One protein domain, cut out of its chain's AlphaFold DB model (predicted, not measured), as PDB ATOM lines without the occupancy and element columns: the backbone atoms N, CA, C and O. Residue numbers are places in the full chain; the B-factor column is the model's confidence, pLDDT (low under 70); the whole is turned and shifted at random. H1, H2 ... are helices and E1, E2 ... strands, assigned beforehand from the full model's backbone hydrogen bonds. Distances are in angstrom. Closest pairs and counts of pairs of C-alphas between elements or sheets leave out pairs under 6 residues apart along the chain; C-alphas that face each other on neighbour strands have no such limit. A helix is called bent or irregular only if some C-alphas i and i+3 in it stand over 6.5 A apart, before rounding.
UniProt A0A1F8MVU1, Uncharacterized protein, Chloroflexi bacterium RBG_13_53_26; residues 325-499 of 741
ATOM      1  N   GLU A 325     167.146 156.154 156.532       51.41
ATOM      2  CA  GLU A 325     165.893 156.814 156.236       51.41
ATOM      3  C   GLU A 325     165.091 155.840 155.388       51.41
ATOM      4  O   GLU A 325     165.588 155.304 154.393       51.41
ATOM      5  N   GLU A 326     163.876 155.551 155.853       53.12
ATOM      6  CA  GLU A 326     162.918 154.712 155.148       53.12
ATOM      7  C   GLU A 326     162.893 155.105 153.670       53.12
ATOM      8  O   GLU A 326     162.895 156.297 153.334       53.12
ATOM      9  N   LYS A 327     162.894 154.092 152.792       58.00
ATOM     10  CA  LYS A 327     162.737 154.277 151.346       58.00
ATOM     11  C   LYS A 327     161.645 155.312 151.096       58.00
ATOM     12  O   LYS A 327     160.554 155.207 151.652       58.00
ATOM     13  N   VAL A 328     161.926 156.294 150.246       59.16
ATOM     14  CA  VAL A 328     160.921 157.292 149.886       59.16
ATOM     15  C   VAL A 328     159.915 156.604 148.967       59.16
ATOM     16  O   VAL A 328     160.214 156.338 147.800       59.16
ATOM     17  N   GLU A 329     158.750 156.241 149.501       62.22
ATOM     18  CA  GLU A 329     157.681 155.621 148.718       62.22
ATOM     19  C   GLU A 329     157.008 156.641 147.791       62.22
ATOM     20  O   GLU A 329     156.816 157.813 148.129       62.22
ATOM     21  N   VAL A 330     156.631 156.182 146.595       58.69
ATOM     22  CA  VAL A 330     155.873 156.994 145.641       58.69
ATOM     23  C   VAL A 330     154.459 157.173 146.191       58.69
ATOM     24  O   VAL A 330     153.687 156.221 146.267       58.69
ATOM     25  N   CYS A 331     154.123 158.397 146.587       59.53
ATOM     26  CA  CYS A 331     152.820 158.717 147.163       59.53
ATOM     27  C   CYS A 331     151.725 158.881 146.089       59.53
ATOM     28  O   CYS A 331     151.995 159.047 144.891       59.53
ATOM     29  N   SER A 332     150.463 158.875 146.531       56.91
ATOM     30  CA  SER A 332     149.279 159.008 145.668       56.91
ATOM     31  C   SER A 332     149.297 160.282 144.816       56.91
ATOM     32  O   SER A 332     149.000 160.208 143.627       56.91
ATOM     33  N   GLY A 333     149.745 161.415 145.371       60.16
ATOM     34  CA  GLY A 333     149.817 162.700 144.658       60.16
ATOM     35  C   GLY A 333     150.728 162.684 143.422       60.16
ATOM     36  O   GLY A 333     150.368 163.236 142.386       60.16
ATOM     37  N   ILE A 334     151.869 161.982 143.478       64.12
ATOM     38  CA  ILE A 334     152.746 161.785 142.309       64.12
ATOM     39  C   ILE A 334     152.107 160.802 141.325       64.12
ATOM     40  O   ILE A 334     152.172 161.008 140.118       64.12
ATOM     41  N   THR A 335     151.459 159.747 141.823       68.12
ATOM     42  CA  THR A 335     150.817 158.723 140.981       68.12
ATOM     43  C   THR A 335     149.709 159.312 140.103       68.12
ATOM     44  O   THR A 335     149.547 158.888 138.963       68.12
ATOM     45  N   GLU A 336     149.006 160.340 140.579       65.75
ATOM     46  CA  GLU A 336     147.985 161.065 139.807       65.75
ATOM     47  C   GLU A 336     148.555 161.879 138.628       65.75
ATOM     48  O   GLU A 336     147.856 162.084 137.633       65.75
ATOM     49  N   LEU A 337     149.836 162.280 138.662       66.75
ATOM     50  CA  LEU A 337     150.502 162.925 137.516       66.75
ATOM     51  C   LEU A 337     150.639 161.981 136.318       66.75
ATOM     52  O   LEU A 337     150.819 162.449 135.192       66.75
ATOM     53  N   ARG A 338     150.552 160.662 136.532       74.19
ATOM     54  CA  ARG A 338     150.643 159.655 135.468       74.19
ATOM     55  C   ARG A 338     149.634 159.911 134.354       74.19
ATOM     56  O   ARG A 338     149.993 159.785 133.185       74.19
ATOM     57  N   ASP A 339     148.412 160.283 134.723       74.50
ATOM     58  CA  ASP A 339     147.299 160.424 133.782       74.50
ATOM     59  C   ASP A 339     147.241 161.820 133.139       74.50
ATOM     60  O   ASP A 339     146.607 161.998 132.103       74.50
ATOM     61  N   GLN A 340     147.929 162.810 133.717       67.94
ATOM     62  CA  GLN A 340     147.826 164.219 133.315       67.94
ATOM     63  C   GLN A 340     149.101 164.777 132.686       67.94
ATOM     64  O   GLN A 340     149.047 165.578 131.756       67.94
ATOM     65  N   ASN A 341     150.263 164.355 133.184       71.00
ATOM     66  CA  ASN A 341     151.569 164.773 132.693       71.00
ATOM     67  C   ASN A 341     152.564 163.613 132.822       71.00
ATOM     68  O   ASN A 341     153.516 163.642 133.607       71.00
ATOM     69  N   TYR A 342     152.322 162.573 132.019       75.19
ATOM     70  CA  TYR A 342     153.124 161.351 132.002       75.19
ATOM     71  C   TYR A 342     154.647 161.592 131.908       75.19
ATOM     72  O   TYR A 342     155.386 160.903 132.613       75.19
ATOM     73  N   PRO A 343     155.166 162.560 131.116       76.38
ATOM     74  CA  PRO A 343     156.601 162.857 131.092       76.38
ATOM     75  C   PRO A 343     157.170 163.321 132.443       76.38
ATOM     76  O   PRO A 343     158.239 162.858 132.851       76.38
ATOM     77  N   LEU A 344     156.461 164.209 133.145       73.31
ATOM     78  CA  LEU A 344     156.870 164.711 134.459       73.31
ATOM     79  C   LEU A 344     156.769 163.613 135.522       73.31
ATOM     80  O   LEU A 344     157.718 163.405 136.277       73.31
ATOM     81  N   PHE A 345     155.669 162.852 135.512       76.25
ATOM     82  CA  PHE A 345     155.495 161.669 136.354       76.25
ATOM     83  C   PHE A 345     156.645 160.676 136.181       76.25
ATOM     84  O   PHE A 345     157.272 160.280 137.160       76.25
ATOM     85  N   LYS A 346     156.950 160.301 134.933       75.38
ATOM     86  CA  LYS A 346     158.027 159.360 134.626       75.38
ATOM     87  C   LYS A 346     159.366 159.868 135.161       75.38
ATOM     88  O   LYS A 346     160.070 159.119 135.823       75.38
ATOM     89  N   SER A 347     159.678 161.145 134.938       72.81
ATOM     90  CA  SER A 347     160.932 161.751 135.402       72.81
ATOM     91  C   SER A 347     161.055 161.727 136.931       72.81
ATOM     92  O   SER A 347     162.098 161.350 137.459       72.81
ATOM     93  N   LEU A 348     159.983 162.077 137.648       73.44
ATOM     94  CA  LEU A 348     159.932 162.027 139.112       73.44
ATOM     95  C   LEU A 348     160.050 160.599 139.650       73.44
ATOM     96  O   LEU A 348     160.804 160.350 140.587       73.44
ATOM     97  N   ASN A 349     159.335 159.656 139.038       74.75
ATOM     98  CA  ASN A 349     159.376 158.252 139.420       74.75
ATOM     99  C   ASN A 349     160.768 157.642 139.190       74.75
ATOM    100  O   ASN A 349     161.283 156.950 140.066       74.75
ATOM    101  N   ASP A 350     161.399 157.940 138.052       71.81
ATOM    102  CA  ASP A 350     162.756 157.492 137.732       71.81
ATOM    103  C   ASP A 350     163.771 158.071 138.732       71.81
ATOM    104  O   ASP A 350     164.657 157.350 139.199       71.81
ATOM    105  N   ILE A 351     163.610 159.342 139.125       74.69
ATOM    106  CA  ILE A 351     164.414 159.988 140.172       74.69
ATOM    107  C   ILE A 351     164.242 159.281 141.519       74.69
ATOM    108  O   ILE A 351     165.242 158.927 142.136       74.69
ATOM    109  N   LEU A 352     163.007 159.048 141.970       72.94
ATOM    110  CA  LEU A 352     162.728 158.398 143.256       72.94
ATOM    111  C   LEU A 352     163.252 156.960 143.293       72.94
ATOM    112  O   LEU A 352     163.880 156.555 144.269       72.94
ATOM    113  N   CYS A 353     163.055 156.198 142.214       68.44
ATOM    114  CA  CYS A 353     163.561 154.831 142.104       68.44
ATOM    115  C   CYS A 353     165.091 154.797 142.111       68.44
ATOM    116  O   CYS A 353     165.683 154.012 142.853       68.44
ATOM    117  N   SER A 354     165.729 155.677 141.332       67.62
ATOM    118  CA  SER A 354     167.187 155.821 141.331       67.62
ATOM    119  C   SER A 354     167.683 156.201 142.721       67.62
ATOM    120  O   SER A 354     168.635 155.612 143.220       67.62
ATOM    121  N   MET A 355     167.005 157.135 143.386       70.69
ATOM    122  CA  MET A 355     167.404 157.601 144.705       70.69
ATOM    123  C   MET A 355     167.284 156.534 145.772       70.69
ATOM    124  O   MET A 355     168.230 156.333 146.521       70.69
ATOM    125  N   ASN A 356     166.195 155.774 145.783       67.12
ATOM    126  CA  ASN A 356     166.057 154.634 146.679       67.12
ATOM    127  C   ASN A 356     167.140 153.572 146.439       67.12
ATOM    128  O   ASN A 356     167.577 152.937 147.399       67.12
ATOM    129  N   ALA A 357     167.611 153.394 145.199       64.06
ATOM    130  CA  ALA A 357     168.752 152.524 144.919       64.06
ATOM    131  C   ALA A 357     170.052 153.069 145.541       64.06
ATOM    132  O   ALA A 357     170.774 152.305 146.173       64.06
ATOM    133  N   TYR A 358     170.310 154.379 145.447       66.69
ATOM    134  CA  TYR A 358     171.484 155.013 146.068       66.69
ATOM    135  C   TYR A 358     171.387 155.145 147.594       66.69
ATOM    136  O   TYR A 358     172.397 155.019 148.273       66.69
ATOM    137  N   PHE A 359     170.196 155.337 148.166       63.50
ATOM    138  CA  PHE A 359     169.992 155.298 149.618       63.50
ATOM    139  C   PHE A 359     170.169 153.889 150.186       63.50
ATOM    140  O   PHE A 359     170.526 153.731 151.350       63.50
ATOM    141  N   SER A 360     169.948 152.867 149.353       57.81
ATOM    142  CA  SER A 360     170.250 151.475 149.694       57.81
ATOM    143  C   SER A 360     171.744 151.146 149.561       57.81
ATOM    144  O   SER A 360     172.156 150.084 150.020       57.81
ATOM    145  N   ASP A 361     172.547 152.021 148.941       56.41
ATOM    146  CA  ASP A 361     174.000 151.872 148.850       56.41
ATOM    147  C   ASP A 361     174.645 152.433 150.130       56.41
ATOM    148  O   ASP A 361     174.610 153.646 150.363       56.41
ATOM    149  N   PRO A 362     175.233 151.585 150.987       52.16
ATOM    150  CA  PRO A 362     175.712 152.015 152.296       52.16
ATOM    151  C   PRO A 362     176.943 152.929 152.210       52.16
ATOM    152  O   PRO A 362     177.238 153.674 153.151       52.16
ATOM    153  N   VAL A 363     177.625 152.954 151.063       55.22
ATOM    154  CA  VAL A 363     178.770 153.830 150.836       55.22
ATOM    155  C   VAL A 363     178.287 155.197 150.360       55.22
ATOM    156  O   VAL A 363     178.619 156.215 150.968       55.22
ATOM    157  N   LEU A 364     177.413 155.228 149.353       63.03
ATOM    158  CA  LEU A 364     176.995 156.467 148.693       63.03
ATOM    159  C   LEU A 364     175.839 157.209 149.381       63.03
ATOM    160  O   LEU A 364     175.694 158.409 149.152       63.03
ATOM    161  N   CYS A 365     175.036 156.543 150.219       66.25
ATOM    162  CA  CYS A 365     173.810 157.108 150.802       66.25
ATOM    163  C   CYS A 365     174.016 158.490 151.456       66.25
ATOM    164  O   CYS A 365     173.290 159.436 151.144       66.25
ATOM    165  N   ASP A 366     175.064 158.649 152.274       66.12
ATOM    166  CA  ASP A 366     175.382 159.895 152.993       66.12
ATOM    167  C   ASP A 366     175.553 161.107 152.074       66.12
ATOM    168  O   ASP A 366     175.264 162.236 152.479       66.12
ATOM    169  N   ALA A 367     176.006 160.887 150.837       72.00
ATOM    170  CA  ALA A 367     176.197 161.958 149.870       72.00
ATOM    171  C   ALA A 367     174.871 162.595 149.427       72.00
ATOM    172  O   ALA A 367     174.865 163.705 148.898       72.00
ATOM    173  N   PHE A 368     173.750 161.914 149.650       77.69
ATOM    174  CA  PHE A 368     172.431 162.339 149.198       77.69
ATOM    175  C   PHE A 368     171.455 162.622 150.343       77.69
ATOM    176  O   PHE A 368     170.339 163.069 150.076       77.69
ATOM    177  N   LEU A 369     171.848 162.390 151.603       76.12
ATOM    178  CA  LEU A 369     170.969 162.560 152.771       76.12
ATOM    179  C   LEU A 369     170.402 163.977 152.892       76.12
ATOM    180  O   LEU A 369     169.264 164.166 153.307       76.12
ATOM    181  N   ASP A 370     171.166 164.990 152.494       78.44
ATOM    182  CA  ASP A 370     170.703 166.375 152.506       78.44
ATOM    183  C   ASP A 370     169.584 166.649 151.483       78.44
ATOM    184  O   ASP A 370     168.845 167.613 151.644       78.44
ATOM    185  N   MET A 371     169.403 165.789 150.474       83.38
ATOM    186  CA  MET A 371     168.308 165.881 149.499       83.38
ATOM    187  C   MET A 371     167.040 165.122 149.917       83.38
ATOM    188  O   MET A 371     165.984 165.330 149.312       83.38
ATOM    189  N   VAL A 372     167.106 164.241 150.922       79.50
ATOM    190  CA  VAL A 372     165.957 163.417 151.343       79.50
ATOM    191  C   VAL A 372     164.773 164.259 151.833       79.50
ATOM    192  O   VAL A 372     163.650 163.976 151.399       79.50
ATOM    193  N   PRO A 373     164.956 165.310 152.662       79.50
ATOM    194  CA  PRO A 373     163.841 166.148 153.099       79.50
ATOM    195  C   PRO A 373     163.050 166.738 151.927       79.50
ATOM    196  O   PRO A 373     161.818 166.777 151.968       79.50
ATOM    197  N   PHE A 374     163.746 167.115 150.849       82.75
ATOM    198  CA  PHE A 374     163.124 167.651 149.640       82.75
ATOM    199  C   PHE A 374     162.271 166.586 148.955       82.75
ATOM    200  O   PHE A 374     161.119 166.851 148.619       82.75
ATOM    201  N   LEU A 375     162.801 165.369 148.798       77.12
ATOM    202  CA  LEU A 375     162.069 164.255 148.190       77.12
ATOM    203  C   LEU A 375     160.826 163.875 149.000       77.12
ATOM    204  O   LEU A 375     159.763 163.672 148.418       77.12
ATOM    205  N   LYS A 376     160.933 163.839 150.335       76.12
ATOM    206  CA  LYS A 376     159.794 163.585 151.230       76.12
ATOM    207  C   LYS A 376     158.729 164.673 151.092       76.12
ATOM    208  O   LYS A 376     157.553 164.356 150.934       76.12
ATOM    209  N   ARG A 377     159.118 165.954 151.090       76.62
ATOM    210  CA  ARG A 377     158.169 167.065 150.903       76.62
ATOM    211  C   ARG A 377     157.517 167.031 149.522       76.62
ATOM    212  O   ARG A 377     156.322 167.284 149.431       76.62
ATOM    213  N   LEU A 378     158.278 166.712 148.478       73.75
ATOM    214  CA  LEU A 378     157.772 166.584 147.113       73.75
ATOM    215  C   LEU A 378     156.763 165.436 146.989       73.75
ATOM    216  O   LEU A 378     155.730 165.597 146.350       73.75
ATOM    217  N   ALA A 379     157.035 164.300 147.637       68.62
ATOM    218  CA  ALA A 379     156.123 163.161 147.676       68.62
ATOM    219  C   ALA A 379     154.819 163.473 148.433       68.62
ATOM    220  O   ALA A 379     153.758 162.993 148.043       68.62
ATOM    221  N   LEU A 380     154.887 164.301 149.479       69.88
ATOM    222  CA  LEU A 380     153.753 164.652 150.343       69.88
ATOM    223  C   LEU A 380     153.033 165.957 149.953       69.88
ATOM    224  O   LEU A 380     152.138 166.389 150.680       69.88
ATOM    225  N   ALA A 381     153.423 166.619 148.860       65.62
ATOM    226  CA  ALA A 381     152.819 167.887 148.459       65.62
ATOM    227  C   ALA A 381     151.330 167.691 148.082       65.62
ATOM    228  O   ALA A 381     151.020 166.780 147.305       65.62
ATOM    229  N   PRO A 382     150.399 168.502 148.628       60.34
ATOM    230  CA  PRO A 382     148.977 168.394 148.316       60.34
ATOM    231  C   PRO A 382     148.712 168.672 146.834       60.34
ATOM    232  O   PRO A 382     149.442 169.420 146.180       60.34
ATOM    233  N   LYS A 383     147.643 168.062 146.316       57.19
ATOM    234  CA  LYS A 383     147.257 168.081 144.902       57.19
ATOM    235  C   LYS A 383     147.224 169.506 144.349       57.19
ATOM    236  O   LYS A 383     147.789 169.763 143.302       57.19
ATOM    237  N   GLU A 384     146.645 170.445 145.077       54.97
ATOM    238  CA  GLU A 384     146.467 171.827 144.638       54.97
ATOM    239  C   GLU A 384     147.812 172.574 144.495       54.97
ATOM    240  O   GLU A 384     147.993 173.315 143.534       54.97
ATOM    241  N   GLU A 385     148.805 172.297 145.356       56.34
ATOM    242  CA  GLU A 385     150.163 172.869 145.243       56.34
ATOM    243  C   GLU A 385     150.911 172.340 144.007       56.34
ATOM    244  O   GLU A 385     151.685 173.067 143.393       56.34
ATOM    245  N   VAL A 386     150.704 171.079 143.620       55.66
ATOM    246  CA  VAL A 386     151.434 170.461 142.498       55.66
ATOM    247  C   VAL A 386     150.939 170.974 141.137       55.66
ATOM    248  O   VAL A 386     151.727 171.046 140.192       55.66
ATOM    249  N   TYR A 387     149.661 171.352 141.027       52.59
ATOM    250  CA  TYR A 387     149.037 171.755 139.759       52.59
ATOM    251  C   TYR A 387     149.372 173.207 139.393       52.59
ATOM    252  O   TYR A 387     149.818 173.458 138.270       52.59
ATOM    253  N   ASP A 388     149.266 174.141 140.342       53.34
ATOM    254  CA  ASP A 388     149.617 175.553 140.111       53.34
ATOM    255  C   ASP A 388     151.124 175.743 139.858       53.34
ATOM    256  O   ASP A 388     151.546 176.680 139.184       53.34
ATOM    257  N   LEU A 389     151.944 174.797 140.326       56.28
ATOM    258  CA  LEU A 389     153.401 174.839 140.234       56.28
ATOM    259  C   LEU A 389     153.971 173.977 139.106       56.28
ATOM    260  O   LEU A 389     155.164 173.713 139.121       56.28
ATOM    261  N   THR A 390     153.199 173.512 138.118       63.66
ATOM    262  CA  THR A 390     153.710 172.522 137.138       63.66
ATOM    263  C   THR A 390     155.017 172.967 136.440       63.66
ATOM    264  O   THR A 390     155.925 172.157 136.229       63.66
ATOM    265  N   MET A 391     155.155 174.263 136.119       60.97
ATOM    266  CA  MET A 391     156.387 174.842 135.554       60.97
ATOM    267  C   MET A 391     157.525 174.938 136.586       60.97
ATOM    268  O   MET A 391     158.678 174.624 136.277       60.97
ATOM    269  N   ASP A 392     157.203 175.318 137.818       65.31
ATOM    270  CA  ASP A 392     158.152 175.421 138.927       65.31
ATOM    271  C   ASP A 392     158.618 174.052 139.433       65.31
ATOM    272  O   ASP A 392     159.773 173.894 139.829       65.31
ATOM    273  N   LEU A 393     157.767 173.030 139.332       68.12
ATOM    274  CA  LEU A 393     158.073 171.630 139.599       68.12
ATOM    275  C   LEU A 393     159.079 171.113 138.572       68.12
ATOM    276  O   LEU A 393     160.062 170.479 138.943       68.12
ATOM    277  N   TRP A 394     158.894 171.440 137.288       71.75
ATOM    278  CA  TRP A 394     159.876 171.138 136.243       71.75
ATOM    279  C   TRP A 394     161.228 171.799 136.521       71.75
ATOM    280  O   TRP A 394     162.272 171.156 136.378       71.75
ATOM    281  N   GLN A 395     161.235 173.064 136.951       74.69
ATOM    282  CA  GLN A 395     162.471 173.727 137.366       74.69
ATOM    283  C   GLN A 395     163.094 173.037 138.584       74.69
ATOM    284  O   GLN A 395     164.285 172.739 138.551       74.69
ATOM    285  N   ALA A 396     162.307 172.706 139.608       72.69
ATOM    286  CA  ALA A 396     162.776 172.011 140.802       72.69
ATOM    287  C   ALA A 396     163.355 170.621 140.478       72.69
ATOM    288  O   ALA A 396     164.410 170.271 140.997       72.69
ATOM    289  N   VAL A 397     162.743 169.863 139.564       73.00
ATOM    290  CA  VAL A 397     163.243 168.564 139.071       73.00
ATOM    291  C   VAL A 397     164.542 168.714 138.279       73.00
ATOM    292  O   VAL A 397     165.474 167.918 138.435       73.00
ATOM    293  N   ASN A 398     164.649 169.751 137.448       79.06
ATOM    294  CA  ASN A 398     165.875 170.044 136.708       79.06
ATOM    295  C   ASN A 398     167.020 170.439 137.649       79.06
ATOM    296  O   ASN A 398     168.152 169.975 137.488       79.06
ATOM    297  N   VAL A 399     166.725 171.269 138.649       83.62
ATOM    298  CA  VAL A 399     167.664 171.661 139.705       83.62
ATOM    299  C   VAL A 399     168.056 170.437 140.538       83.62
ATOM    300  O   VAL A 399     169.245 170.226 140.770       83.62
ATOM    301  N   PHE A 400     167.097 169.569 140.871       84.25
ATOM    302  CA  PHE A 400     167.330 168.293 141.548       84.25
ATOM    303  C   PHE A 400     168.272 167.403 140.766       84.25
ATOM    304  O   PHE A 400     169.267 166.948 141.312       84.25
ATOM    305  N   SER A 401     168.035 167.218 139.472       80.75
ATOM    306  CA  SER A 401     168.914 166.413 138.624       80.75
ATOM    307  C   SER A 401     170.347 166.958 138.606       80.75
ATOM    308  O   SER A 401     171.301 166.183 138.567       80.75
ATOM    309  N   LYS A 402     170.528 168.285 138.667       84.06
ATOM    310  CA  LYS A 402     171.854 168.917 138.779       84.06
ATOM    311  C   LYS A 402     172.472 168.728 140.165       84.06
ATOM    312  O   LYS A 402     173.635 168.346 140.242       84.06
ATOM    313  N   GLY A 403     171.713 168.939 141.239       85.00
ATOM    314  CA  GLY A 403     172.170 168.717 142.614       85.00
ATOM    315  C   GLY A 403     172.523 167.257 142.884       85.00
ATOM    316  O   GLY A 403     173.546 166.974 143.508       85.00
ATOM    317  N   PHE A 404     171.735 166.339 142.331       80.88
ATOM    318  CA  PHE A 404     171.986 164.908 142.329       80.88
ATOM    319  C   PHE A 404     173.281 164.593 141.583       80.88
ATOM    320  O   PHE A 404     174.158 163.951 142.142       80.88
ATOM    321  N   LYS A 405     173.465 165.108 140.358       76.69
ATOM    322  CA  LYS A 405     174.722 164.947 139.609       76.69
ATOM    323  C   LYS A 405     175.926 165.527 140.345       76.69
ATOM    324  O   LYS A 405     176.991 164.945 140.254       76.69
ATOM    325  N   GLN A 406     175.793 166.638 141.067       79.06
ATOM    326  CA  GLN A 406     176.900 167.205 141.846       79.06
ATOM    327  C   GLN A 406     177.308 166.315 143.013       79.06
ATOM    328  O   GLN A 406     178.499 166.113 143.222       79.06
ATOM    329  N   ARG A 407     176.334 165.767 143.744       78.25
ATOM    330  CA  ARG A 407     176.587 164.813 144.830       78.25
ATOM    331  C   ARG A 407     177.140 163.515 144.286       78.25
ATOM    332  O   ARG A 407     178.192 163.089 144.732       78.25
ATOM    333  N   PHE A 408     176.509 162.987 143.239       71.75
ATOM    334  CA  PHE A 408     176.972 161.809 142.527       71.75
ATOM    335  C   PHE A 408     178.387 162.007 142.005       71.75
ATOM    336  O   PHE A 408     179.217 161.189 142.310       71.75
ATOM    337  N   VAL A 409     178.733 163.087 141.305       66.88
ATOM    338  CA  VAL A 409     180.124 163.334 140.880       66.88
ATOM    339  C   VAL A 409     181.041 163.501 142.095       66.88
ATOM    340  O   VAL A 409     182.146 162.972 142.110       66.88
ATOM    341  N   GLY A 410     180.585 164.186 143.142       64.38
ATOM    342  CA  GLY A 410     181.331 164.337 144.388       64.38
ATOM    343  C   GLY A 410     181.614 163.017 145.119       64.38
ATOM    344  O   GLY A 410     182.650 162.937 145.768       64.38
ATOM    345  N   SER A 411     180.726 162.021 145.002       62.28
ATOM    346  CA  SER A 411     180.769 160.717 145.686       62.28
ATOM    347  C   SER A 411     181.226 159.555 144.793       62.28
ATOM    348  O   SER A 411     181.786 158.567 145.251       62.28
ATOM    349  N   SER A 412     180.958 159.638 143.493       50.44
ATOM    350  CA  SER A 412     181.298 158.649 142.476       50.44
ATOM    351  C   SER A 412     182.732 158.847 142.033       50.44
ATOM    352  O   SER A 412     183.402 157.872 141.766       50.44
ATOM    353  N   VAL A 413     183.284 160.059 142.026       48.34
ATOM    354  CA  VAL A 413     184.725 160.210 141.769       48.34
ATOM    355  C   VAL A 413     185.573 159.625 142.916       48.34
ATOM    356  O   VAL A 413     186.748 159.324 142.752       48.34
ATOM    357  N   THR A 414     184.940 159.358 144.054       48.75
ATOM    358  CA  THR A 414     185.523 158.698 145.217       48.75
ATOM    359  C   THR A 414     185.656 157.179 145.073       48.75
ATOM    360  O   THR A 414     186.570 156.584 145.637       48.75
ATOM    361  N   LEU A 415     184.749 156.538 144.324       47.47
ATOM    362  CA  LEU A 415     184.603 155.071 144.295       47.47
ATOM    363  C   LEU A 415     184.369 154.481 142.892       47.47
ATOM    364  O   LEU A 415     184.677 153.314 142.657       47.47
ATOM    365  N   PHE A 416     183.811 155.257 141.961       44.22
ATOM    366  CA  PHE A 416     183.321 154.858 140.638       44.22
ATOM    367  C   PHE A 416     183.255 156.036 139.632       44.22
ATOM    368  O   PHE A 416     182.161 156.523 139.340       44.22
ATOM    369  N   ASN A 417     184.376 156.515 139.072       41.47
ATOM    370  CA  ASN A 417     184.337 156.989 137.682       41.47
ATOM    371  C   ASN A 417     185.679 157.087 136.947       41.47
ATOM    372  O   ASN A 417     186.737 157.347 137.515       41.47
ATOM    373  N   VAL A 418     185.513 156.896 135.638       45.41
ATOM    374  CA  VAL A 418     186.424 156.992 134.494       45.41
ATOM    375  C   VAL A 418     186.418 158.430 133.962       45.41
ATOM    376  O   VAL A 418     185.365 159.066 133.981       45.41
ATOM    377  N   THR A 419     187.556 158.878 133.417       33.81
ATOM    378  CA  THR A 419     187.819 159.994 132.468       33.81
ATOM    379  C   THR A 419     188.806 161.079 132.927       33.81
ATOM    380  O   THR A 419     188.793 161.566 134.055       33.81
ATOM    381  N   GLU A 420     189.660 161.427 131.961       32.41
ATOM    382  CA  GLU A 420     190.986 162.073 131.939       32.41
ATOM    383  C   GLU A 420     191.115 163.497 132.533       32.41
ATOM    384  O   GLU A 420     192.069 164.213 132.230       32.41
ATOM    385  N   SER A 421     190.198 163.961 133.388       34.41
ATOM    386  CA  SER A 421     190.370 165.250 134.075       34.41
ATOM    387  C   SER A 421     190.417 165.065 135.583       34.41
ATOM    388  O   SER A 421     189.394 165.057 136.273       34.41
ATOM    389  N   ILE A 422     191.633 164.964 136.113       36.25
ATOM    390  CA  ILE A 422     191.849 165.054 137.549       36.25
ATOM    391  C   ILE A 422     191.726 166.519 137.940       36.25
ATOM    392  O   ILE A 422     192.663 167.308 137.836       36.25
ATOM    393  N   LEU A 423     190.526 166.898 138.363       36.47
ATOM    394  CA  LEU A 423     190.350 168.098 139.160       36.47
ATOM    395  C   LEU A 423     190.861 167.766 140.564       36.47
ATOM    396  O   LEU A 423     190.406 166.804 141.172       36.47
ATOM    397  N   SER A 424     191.771 168.567 141.104       37.81
ATOM    398  CA  SER A 424     192.372 168.447 142.444       37.81
ATOM    399  C   SER A 424     191.381 168.590 143.623       37.81
ATOM    400  O   SER A 424     191.783 168.876 144.746       37.81
ATOM    401  N   TYR A 425     190.076 168.414 143.387       47.94
ATOM    402  CA  TYR A 425     188.970 168.773 144.286       47.94
ATOM    403  C   TYR A 425     188.014 167.602 144.593       47.94
ATOM    404  O   TYR A 425     186.899 167.807 145.084       47.94
ATOM    405  N   GLN A 426     188.425 166.371 144.295       48.44
ATOM    406  CA  GLN A 426     187.598 165.167 144.399       48.44
ATOM    407  C   GLN A 426     187.348 164.816 145.882       48.44
ATOM    408  O   GLN A 426     188.282 164.706 146.672       48.44
ATOM    409  N   GLY A 427     186.069 164.789 146.283       49.38
ATOM    410  CA  GLY A 427     185.609 164.743 147.680       49.38
ATOM    411  C   GLY A 427     185.295 166.098 148.331       49.38
ATOM    412  O   GLY A 427     184.451 166.186 149.225       49.38
ATOM    413  N   GLY A 428     185.917 167.185 147.862       59.41
ATOM    414  CA  GLY A 428     185.681 168.550 148.351       59.41
ATOM    415  C   GLY A 428     184.286 169.076 148.010       59.41
ATOM    416  O   GLY A 428     183.641 169.699 148.849       59.41
ATOM    417  N   LEU A 429     183.787 168.750 146.813       68.06
ATOM    418  CA  LEU A 429     182.460 169.160 146.340       68.06
ATOM    419  C   LEU A 429     181.341 168.692 147.280       68.06
ATOM    420  O   LEU A 429     180.481 169.486 147.653       68.06
ATOM    421  N   GLN A 430     181.379 167.432 147.724       70.25
ATOM    422  CA  GLN A 430     180.367 166.915 148.644       70.25
ATOM    423  C   GLN A 430     180.429 167.607 150.010       70.25
ATOM    424  O   GLN A 430     179.399 167.972 150.573       70.25
ATOM    425  N   ARG A 431     181.643 167.844 150.522       68.06
ATOM    426  CA  ARG A 431     181.858 168.573 151.782       68.06
ATOM    427  C   ARG A 431     181.281 169.982 151.706       68.06
ATOM    428  O   ARG A 431     180.612 170.419 152.638       68.06
ATOM    429  N   VAL A 432     181.514 170.668 150.590       76.12
ATOM    430  CA  VAL A 432     180.986 172.010 150.343       76.12
ATOM    431  C   VAL A 432     179.460 171.997 150.234       76.12
ATOM    432  O   VAL A 432     178.820 172.818 150.885       76.12
ATOM    433  N   ASN A 433     178.868 171.043 149.506       80.56
ATOM    434  CA  ASN A 433     177.409 170.884 149.421       80.56
ATOM    435  C   ASN A 433     176.766 170.716 150.801       80.56
ATOM    436  O   ASN A 433     175.840 171.451 151.145       80.56
ATOM    437  N   VAL A 434     177.293 169.802 151.618       76.38
ATOM    438  CA  VAL A 434     176.773 169.557 152.970       76.38
ATOM    439  C   VAL A 434     176.972 170.782 153.864       76.38
ATOM    440  O   VAL A 434     176.053 171.169 154.583       76.38
ATOM    441  N   ALA A 435     178.145 171.417 153.821       80.38
ATOM    442  CA  ALA A 435     178.431 172.605 154.623       80.38
ATOM    443  C   ALA A 435     177.510 173.781 154.264       80.38
ATOM    444  O   ALA A 435     176.986 174.439 155.162       80.38
ATOM    445  N   ALA A 436     177.259 174.004 152.974       86.12
ATOM    446  CA  ALA A 436     176.321 175.018 152.516       86.12
ATOM    447  C   ALA A 436     174.881 174.703 152.954       86.12
ATOM    448  O   ALA A 436     174.187 175.615 153.392       86.12
ATOM    449  N   CYS A 437     174.456 173.430 152.952       87.50
ATOM    450  CA  CYS A 437     173.149 173.006 153.477       87.50
ATOM    451  C   CYS A 437     172.992 173.208 154.990       87.50
ATOM    452  O   CYS A 437     171.877 173.392 155.478       87.50
ATOM    453  N   LEU A 438     174.079 173.166 155.768       82.94
ATOM    454  CA  LEU A 438     173.992 173.326 157.222       82.94
ATOM    455  C   LEU A 438     173.546 174.733 157.632       82.94
ATOM    456  O   LEU A 438     172.869 174.866 158.650       82.94
ATOM    457  N   ILE A 439     173.894 175.769 156.864       84.88
ATOM    458  CA  ILE A 439     173.519 177.162 157.156       84.88
ATOM    459  C   ILE A 439     171.988 177.328 157.235       84.88
ATOM    460  O   ILE A 439     171.490 177.615 158.329       84.88
ATOM    461  N   PRO A 440     171.221 177.106 156.148       85.75
ATOM    462  CA  PRO A 440     169.765 177.202 156.169       85.75
ATOM    463  C   PRO A 440     169.146 176.240 157.189       85.75
ATOM    464  O   PRO A 440     168.311 176.663 157.989       85.75
ATOM    465  N   ALA A 441     169.600 174.981 157.244       81.94
ATOM    466  CA  ALA A 441     169.053 173.979 158.158       81.94
ATOM    467  C   ALA A 441     169.162 174.394 159.636       81.94
ATOM    468  O   ALA A 441     168.192 174.298 160.389       81.94
ATOM    469  N   VAL A 442     170.336 174.868 160.070       78.25
ATOM    470  CA  VAL A 442     170.577 175.257 161.468       78.25
ATOM    471  C   VAL A 442     169.859 176.558 161.813       78.25
ATOM    472  O   VAL A 442     169.275 176.652 162.896       78.25
ATOM    473  N   LEU A 443     169.890 177.553 160.922       77.88
ATOM    474  CA  LEU A 443     169.215 178.836 161.144       77.88
ATOM    475  C   LEU A 443     167.706 178.647 161.274       77.88
ATOM    476  O   LEU A 443     167.121 179.062 162.275       77.88
ATOM    477  N   LEU A 444     167.088 177.959 160.313       77.25
ATOM    478  CA  LEU A 444     165.647 177.731 160.312       77.25
ATOM    479  C   LEU A 444     165.227 176.886 161.517       77.25
ATOM    480  O   LEU A 444     164.309 177.279 162.237       77.25
ATOM    481  N   LYS A 445     165.979 175.829 161.857       74.44
ATOM    482  CA  LYS A 445     165.722 175.032 163.067       74.44
ATOM    483  C   LYS A 445     165.738 175.878 164.345       74.44
ATOM    484  O   LYS A 445     164.864 175.713 165.193       74.44
ATOM    485  N   ARG A 446     166.695 176.804 164.499       70.19
ATOM    486  CA  ARG A 446     166.754 177.720 165.661       70.19
ATOM    487  C   ARG A 446     165.558 178.663 165.723       70.19
ATOM    488  O   ARG A 446     165.084 178.972 166.812       70.19
ATOM    489  N   LEU A 447     165.041 179.065 164.568       69.44
ATOM    490  CA  LEU A 447     163.830 179.874 164.442       69.44
ATOM    491  C   LEU A 447     162.538 179.047 164.562       69.44
ATOM    492  O   LEU A 447     161.451 179.593 164.376       69.44
ATOM    493  N   LYS A 448     162.651 177.757 164.918       72.88
ATOM    494  CA  LYS A 448     161.554 176.781 165.005       72.88
ATOM    495  C   LYS A 448     160.824 176.585 163.673       72.88
ATOM    496  O   LYS A 448     159.621 176.347 163.652       72.88
ATOM    497  N   HIS A 449     161.571 176.673 162.576       71.31
ATOM    498  CA  HIS A 449     161.100 176.433 161.219       71.31
ATOM    499  C   HIS A 449     161.744 175.191 160.638       71.31
ATOM    500  O   HIS A 449     162.959 175.004 160.706       71.31
ATOM    501  N   GLU A 450     160.917 174.346 160.039       73.06
ATOM    502  CA  GLU A 450     161.404 173.164 159.348       73.06
ATOM    503  C   GLU A 450     161.811 173.535 157.921       73.06
ATOM    504  O   GLU A 450     161.039 174.138 157.167       73.06
ATOM    505  N   TRP A 451     163.040 173.192 157.545       82.94
ATOM    506  CA  TRP A 451     163.551 173.363 156.191       82.94
ATOM    507  C   TRP A 451     163.625 172.005 155.509       82.94
ATOM    508  O   TRP A 451     164.167 171.063 156.078       82.94
ATOM    509  N   TYR A 452     163.080 171.926 154.298       82.06
ATOM    510  CA  TYR A 452     163.063 170.694 153.507       82.06
ATOM    511  C   TYR A 452     163.934 170.805 152.255       82.06
ATOM    512  O   TYR A 452     163.933 169.897 151.440       82.06
ATOM    513  N   GLY A 453     164.617 171.929 152.056       86.69
ATOM    514  CA  GLY A 453     165.435 172.152 150.875       86.69
ATOM    515  C   GLY A 453     166.831 171.547 150.984       86.69
ATOM    516  O   GLY A 453     167.201 170.939 151.985       86.69
ATOM    517  N   TYR A 454     167.614 171.771 149.934       90.06
ATOM    518  CA  TYR A 454     169.050 171.509 149.883       90.06
ATOM    519  C   TYR A 454     169.735 172.627 149.088       90.06
ATOM    520  O   TYR A 454     169.075 173.407 148.394       90.06
ATOM    521  N   THR A 455     171.062 172.712 149.163       90.75
ATOM    522  CA  THR A 455     171.853 173.656 148.368       90.75
ATOM    523  C   THR A 455     172.445 173.000 147.128       90.75
ATOM    524  O   THR A 455     172.811 171.818 147.131       90.75
ATOM    525  N   VAL A 456     172.582 173.779 146.064       90.94
ATOM    526  CA  VAL A 456     173.186 173.371 144.790       90.94
ATOM    527  C   VAL A 456     174.014 174.523 144.228       90.94
ATOM    528  O   VAL A 456     173.737 175.677 144.532       90.94
ATOM    529  N   PHE A 457     175.037 174.233 143.426       88.88
ATOM    530  CA  PHE A 457     175.922 175.264 142.874       88.88
ATOM    531  C   PHE A 457     175.763 175.415 141.356       88.88
ATOM    532  O   PHE A 457     175.472 174.459 140.642       88.88
ATOM    533  N   GLY A 458     175.996 176.611 140.822       84.75
ATOM    534  CA  GLY A 458     176.126 176.870 139.386       84.75
ATOM    535  C   GLY A 458     174.847 176.719 138.554       84.75
ATOM    536  O   GLY A 458     174.910 176.793 137.325       84.75
ATOM    537  N   VAL A 459     173.666 176.537 139.153       82.31
ATOM    538  CA  VAL A 459     172.403 176.514 138.402       82.31
ATOM    539  C   VAL A 459     172.003 177.940 138.022       82.31
ATOM    540  O   VAL A 459     171.368 178.655 138.783       82.31
ATOM    541  N   GLY A 460     172.399 178.372 136.822       76.31
ATOM    542  CA  GLY A 460     172.169 179.751 136.363       76.31
ATOM    543  C   GLY A 460     173.147 180.774 136.953       76.31
ATOM    544  O   GLY A 460     172.954 181.963 136.754       76.31
ATOM    545  N   ASN A 461     174.185 180.304 137.655       79.81
ATOM    546  CA  ASN A 461     175.296 181.083 138.214       79.81
ATOM    547  C   ASN A 461     174.917 182.332 139.039       79.81
ATOM    548  O   ASN A 461     175.613 183.339 138.999       79.81
ATOM    549  N   GLN A 462     173.827 182.261 139.802       81.81
ATOM    550  CA  GLN A 462     173.321 183.359 140.633       81.81
ATOM    551  C   GLN A 462     172.809 182.831 141.977       81.81
ATOM    552  O   GLN A 462     172.471 181.649 142.073       81.81
ATOM    553  N   TYR A 463     172.721 183.684 142.999       85.00
ATOM    554  CA  TYR A 463     171.936 183.345 144.188       85.00
ATOM    555  C   TYR A 463     170.471 183.274 143.777       85.00
ATOM    556  O   TYR A 463     169.971 184.181 143.109       85.00
ATOM    557  N   LYS A 464     169.839 182.127 144.028       85.94
ATOM    558  CA  LYS A 464     168.427 181.943 143.714       85.94
ATOM    559  C   LYS A 464     167.817 180.829 144.538       85.94
ATOM    560  O   LYS A 464     168.241 179.676 144.447       85.94
ATOM    561  N   ARG A 465     166.734 181.143 145.226       84.81
ATOM    562  CA  ARG A 465     165.830 180.168 145.819       84.81
ATOM    563  C   ARG A 465     164.818 179.666 144.786       84.81
ATOM    564  O   ARG A 465     164.176 180.429 144.068       84.81
ATOM    565  N   TYR A 466     164.672 178.350 144.722       81.19
ATOM    566  CA  TYR A 466     163.646 177.646 143.961       81.19
ATOM    567  C   TYR A 466     162.541 177.144 144.897       81.19
ATOM    568  O   TYR A 466     162.692 177.115 146.123       81.19
ATOM    569  N   HIS A 467     161.421 176.715 144.312       71.88
ATOM    570  CA  HIS A 467     160.333 176.094 145.061       71.88
ATOM    571  C   HIS A 467     160.822 174.917 145.916       71.88
ATOM    572  O   HIS A 467     161.808 174.249 145.597       71.88
ATOM    573  N   PHE A 468     160.120 174.690 147.029       71.38
ATOM    574  CA  PHE A 468     160.465 173.698 148.055       71.38
ATOM    575  C   PHE A 468     161.799 173.958 148.785       71.38
ATOM    576  O   PHE A 468     162.348 173.054 149.410       71.38
ATOM    577  N   GLY A 469     162.284 175.205 148.769       77.62
ATOM    578  CA  GLY A 469     163.404 175.661 149.600       77.62
ATOM    579  C   GLY A 469     164.785 175.290 149.067       77.62
ATOM    580  O   GLY A 469     165.761 175.352 149.810       77.62
ATOM    581  N   VAL A 470     164.890 174.885 147.797       87.69
ATOM    582  CA  VAL A 470     166.187 174.597 147.171       87.69
ATOM    583  C   VAL A 470     166.921 175.908 146.915       87.69
ATOM    584  O   VAL A 470     166.409 176.773 146.210       87.69
ATOM    585  N   ILE A 471     168.126 176.055 147.458       90.38
ATOM    586  CA  ILE A 471     168.928 177.276 147.327       90.38
ATOM    587  C   ILE A 471     170.066 177.015 146.345       90.38
ATOM    588  O   ILE A 471     170.936 176.177 146.588       90.38
ATOM    589  N   ASN A 472     170.080 177.741 145.232       90.69
ATOM    590  CA  ASN A 472     171.212 177.750 144.324       90.69
ATOM    591  C   ASN A 472     172.211 178.845 144.685       90.69
ATOM    592  O   ASN A 472     171.841 179.988 144.939       90.69
ATOM    593  N   LEU A 473     173.485 178.481 144.616       89.44
ATOM    594  CA  LEU A 473     174.624 179.368 144.776       89.44
ATOM    595  C   LEU A 473     175.389 179.486 143.451       89.44
ATOM    596  O   LEU A 473     175.405 178.533 142.667       89.44
ATOM    597  N   PRO A 474     176.053 180.617 143.170       86.06
ATOM    598  CA  PRO A 474     176.984 180.723 142.049       86.06
ATOM    599  C   PRO A 474     178.082 179.652 142.108       86.06
ATOM    600  O   PRO A 474     178.477 179.208 143.188       86.06
ATOM    601  N   TYR A 475     178.593 179.228 140.954       83.31
ATOM    602  CA  TYR A 475     179.620 178.190 140.860       83.31
ATOM    603  C   TYR A 475     180.908 178.595 141.587       83.31
ATOM    604  O   TYR A 475     181.543 177.771 142.231       83.31
ATOM    605  N   GLU A 476     181.257 179.878 141.575       76.50
ATOM    606  CA  GLU A 476     182.437 180.424 142.251       76.50
ATOM    607  C   GLU A 476     182.345 180.269 143.776       76.50
ATOM    608  O   GLU A 476     183.363 180.126 144.455       76.50
ATOM    609  N   CYS A 477     181.126 180.222 144.329       81.94
ATOM    610  CA  CYS A 477     180.913 179.973 145.756       81.94
ATOM    611  C   CYS A 477     181.366 178.576 146.169       81.94
ATOM    612  O   CYS A 477     181.651 178.361 147.343       81.94
ATOM    613  N   LEU A 478     181.472 177.636 145.228       76.31
ATOM    614  CA  LEU A 478     182.025 176.319 145.507       76.31
ATOM    615  C   LEU A 478     183.473 176.410 146.020       76.31
ATOM    616  O   LEU A 478     183.880 175.615 146.864       76.31
ATOM    617  N   PHE A 479     184.230 177.394 145.530       70.69
ATOM    618  CA  PHE A 479     185.654 177.570 145.825       70.69
ATOM    619  C   PHE A 479     185.922 178.694 146.827       70.69
ATOM    620  O   PHE A 479     186.970 178.714 147.467       70.69
ATOM    621  N   GLU A 480     184.968 179.610 147.001       77.25
ATOM    622  CA  GLU A 480     185.105 180.763 147.885       77.25
ATOM    623  C   GLU A 480     183.983 180.806 148.937       77.25
ATOM    624  O   GLU A 480     183.032 181.579 148.789       77.25
ATOM    625  N   PRO A 481     184.090 180.051 150.052       73.00
ATOM    626  CA  PRO A 481     183.106 180.090 151.139       73.00
ATOM    627  C   PRO A 481     182.855 181.484 151.723       73.00
ATOM    628  O   PRO A 481     181.769 181.773 152.215       73.00
ATOM    629  N   ALA A 482     183.826 182.395 151.603       70.19
ATOM    630  CA  ALA A 482     183.670 183.805 151.960       70.19
ATOM    631  C   ALA A 482     182.593 184.545 151.136       70.19
ATOM    632  O   ALA A 482     182.250 185.684 151.456       70.19
ATOM    633  N   ARG A 483     182.072 183.930 150.065       76.75
ATOM    634  CA  ARG A 483     180.949 184.435 149.270       76.75
ATOM    635  C   ARG A 483     179.593 183.897 149.724       76.75
ATOM    636  O   ARG A 483     178.587 184.404 149.268       76.75
ATOM    637  N   TRP A 484     179.516 182.959 150.668       83.94
ATOM    638  CA  TRP A 484     178.239 182.350 151.081       83.94
ATOM    639  C   TRP A 484     177.277 183.294 151.820       83.94
ATOM    640  O   TRP A 484     176.219 182.850 152.253       83.94
ATOM    641  N   PHE A 485     177.592 184.585 151.943       80.19
ATOM    642  CA  PHE A 485     176.686 185.584 152.510       80.19
ATOM    643  C   PHE A 485     175.322 185.606 151.791       80.19
ATOM    644  O   PHE A 485     174.287 185.625 152.443       80.19
ATOM    645  N   GLY A 486     175.290 185.416 150.466       82.31
ATOM    646  CA  GLY A 486     174.022 185.351 149.727       82.31
ATOM    647  C   GLY A 486     173.104 184.190 150.145       82.31
ATOM    648  O   GLY A 486     171.904 184.259 149.916       82.31
ATOM    649  N   VAL A 487     173.614 183.150 150.825       88.25
ATOM    650  CA  VAL A 487     172.775 182.074 151.390       88.25
ATOM    651  C   VAL A 487     171.768 182.636 152.394       88.25
ATOM    652  O   VAL A 487     170.633 182.172 152.442       88.25
ATOM    653  N   PHE A 488     172.165 183.617 153.210       88.12
ATOM    654  CA  PHE A 488     171.295 184.168 154.247       88.12
ATOM    655  C   PHE A 488     170.135 184.960 153.635       88.12
ATOM    656  O   PHE A 488     169.009 184.819 154.105       88.12
ATOM    657  N   HIS A 489     170.380 185.697 152.549       88.38
ATOM    658  CA  HIS A 489     169.326 186.355 151.773       88.38
ATOM    659  C   HIS A 489     168.282 185.335 151.276       88.38
ATOM    660  O   HIS A 489     167.085 185.490 151.512       88.38
ATOM    661  N   GLU A 490     168.729 184.216 150.699       88.75
ATOM    662  CA  GLU A 490     167.829 183.154 150.222       88.75
ATOM    663  C   GLU A 490     167.069 182.443 151.360       88.75
ATOM    664  O   GLU A 490     165.913 182.044 151.196       88.75
ATOM    665  N   VAL A 491     167.673 182.325 152.547       83.94
ATOM    666  CA  VAL A 491     166.973 181.868 153.766       83.94
ATOM    667  C   VAL A 491     165.895 182.864 154.194       83.94
ATOM    668  O   VAL A 491     164.819 182.449 154.632       83.94
ATOM    669  N   GLY A 492     166.158 184.164 154.040       80.56
ATOM    670  CA  GLY A 492     165.186 185.234 154.253       80.56
ATOM    671  C   GLY A 492     163.929 185.046 153.404       80.56
ATOM    672  O   GLY A 492     162.819 185.126 153.936       80.56
ATOM    673  N   HIS A 493     164.084 184.657 152.134       77.81
ATOM    674  CA  HIS A 493     162.951 184.314 151.269       77.81
ATOM    675  C   HIS A 493     162.159 183.113 151.788       77.81
ATOM    676  O   HIS A 493     160.928 183.146 151.809       77.81
ATOM    677  N   ASP A 494     162.832 182.055 152.242       74.56
ATOM    678  CA  ASP A 494     162.148 180.876 152.784       74.56
ATOM    679  C   ASP A 494     161.344 181.203 154.059       74.56
ATOM    680  O   ASP A 494     160.234 180.691 154.239       74.56
ATOM    681  N   LEU A 495     161.850 182.104 154.909       69.19
ATOM    682  CA  LEU A 495     161.121 182.627 156.072       69.19
ATOM    683  C   LEU A 495     159.926 183.496 155.671       69.19
ATOM    684  O   LEU A 495     158.846 183.329 156.243       69.19
ATOM    685  N   ALA A 496     160.117 184.382 154.692       65.75
ATOM    686  CA  ALA A 496     159.089 185.287 154.187       65.75
ATOM    687  C   ALA A 496     157.939 184.558 153.473       65.75
ATOM    688  O   ALA A 496     156.816 185.054 153.472       65.75
ATOM    689  N   HIS A 497     158.207 183.383 152.889       60.19
ATOM    690  CA  HIS A 497     157.201 182.548 152.228       60.19
ATOM    691  C   HIS A 497     156.468 181.582 153.180       60.19
ATOM    692  O   HIS A 497     155.278 181.343 152.983       60.19
ATOM    693  N   LYS A 498     157.144 180.978 154.177       52.25
ATOM    694  CA  LYS A 498     156.537 179.950 155.061       52.25
ATOM    695  C   LYS A 498     155.784 180.512 156.260       52.25
ATOM    696  O   LYS A 498     154.764 179.952 156.655       52.25
ATOM    697  N   ARG A 499     156.254 181.617 156.841       43.12
ATOM    698  CA  ARG A 499     155.331 182.522 157.525       43.12
ATOM    699  C   ARG A 499     154.662 183.235 156.350       43.12
ATOM    700  O   ARG A 499     155.346 183.846 155.556       43.12
TER     701      ARG A 499
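AT A GLANCE: This is residues 325 to 499 of the 741 residues of an uncharacterized protein of Chloroflexi bacterium RBG_13_53_26 (UniProt A0A1F8MVU1). The long helices H5 and H6 meet in a V, and a small pair of strands, E1 and E2, sits between its arms, with H8 over E2 and in contact with H6. H2 runs beside H5 away from the strands, H3 lies next to both, and H1 folds back on H2. The printed part has 175 residues, in the order H1 H2 H3 H4 H5 H6 E1 E2 H7 H8; the sheet, E1 then E2, is parallel and the class is mostly helix. The whole is compact, with a radius of gyration of the C-alphas of 16.2 A and spans of 46 by 38 by 28 A.

HOW THE PARTS SIT: Strands E1, residues 455 to 457, and E2, residues 471 to 473, are parallel neighbours at 29 degrees; N 473 and O 456 are 2.8 A apart and N 456 and O 471 3.0 A, both within hydrogen-bond range. Residues 464 to 465 pair antiparallel with 471 to 472 of E2. The closest C-alphas of E1 and H5, residues 390 to 412, are those of Val 456 and Gly 403, 5.2 A apart. For E1 and H6, residues 428 to 446, they are those of Thr 455 and Cys 437, 5.3 A apart. H5 and H6 touch with residues 406 to 411 and 428 to 433 alone, closest at the C-alphas of Gly 410 and Gln 430, 5.1 A, at a steep tilt of 51 degrees, opposite ways. H8, residues 486 to 498, touches H6, with the C-alphas of Val 491 and Pro 440 closest at 5.9 A, at a steep tilt of 43 degrees, the same way. H7, residues 475 to 478, is close to H6 but not clearly touching, the closest C-alphas being Leu 478 and Val 432, 6.6 A. H2, residues 342 to 359, only just touches H5, with 3 pairs of C-alphas within 8 A, the closest Leu 344 and Trp 394, 7.3 A. H2, H3, residues 369 to 379, and H5 form an up and down bundle, each running against the one before. H1, residues 332 to 340, and H2 form a helical hairpin, with the C-alphas of Leu 337 and Phe 345 closest at 5.3 A. H4, residues 383 to 388, is close to H1 but not clearly touching, with the C-alphas of Lys 383 and Gly 333 closest at 6.0 A. H2, H5 and H8 have every O i to N i+4 pair within hydrogen-bond range; H1 has 1 of 5, with 5 of 6 O i to N i+3 pairs, H3 5 of 7, H4 1 of 2 and H6 13 of 15, and H7 is too short for such a pair.

IN THESE COORDINATES: H1 begins at C-alpha 332, (149.279, 159.008, 145.668), and H8 ends at C-alpha 498, (156.537, 179.950, 155.061). From first to last C-alpha, H5 measures 31.3 A, H6 27.2 A, H2 25.1 A and H8 19.1 A. H3 is only just irregular: C-alphas 370 and 373 are 6.9 A apart.

THE WHOLE: The C-alphas of Glu 420 and Arg 499, the two farthest apart, are 48.4 A apart. The printed part has no cut; the long links are H5 to H6 and E1 to E2. The mean pLDDT of the printed part is 70.5, and 70 residues are under 70, among them 325 to 337, 379 to 393 and 409 to 429.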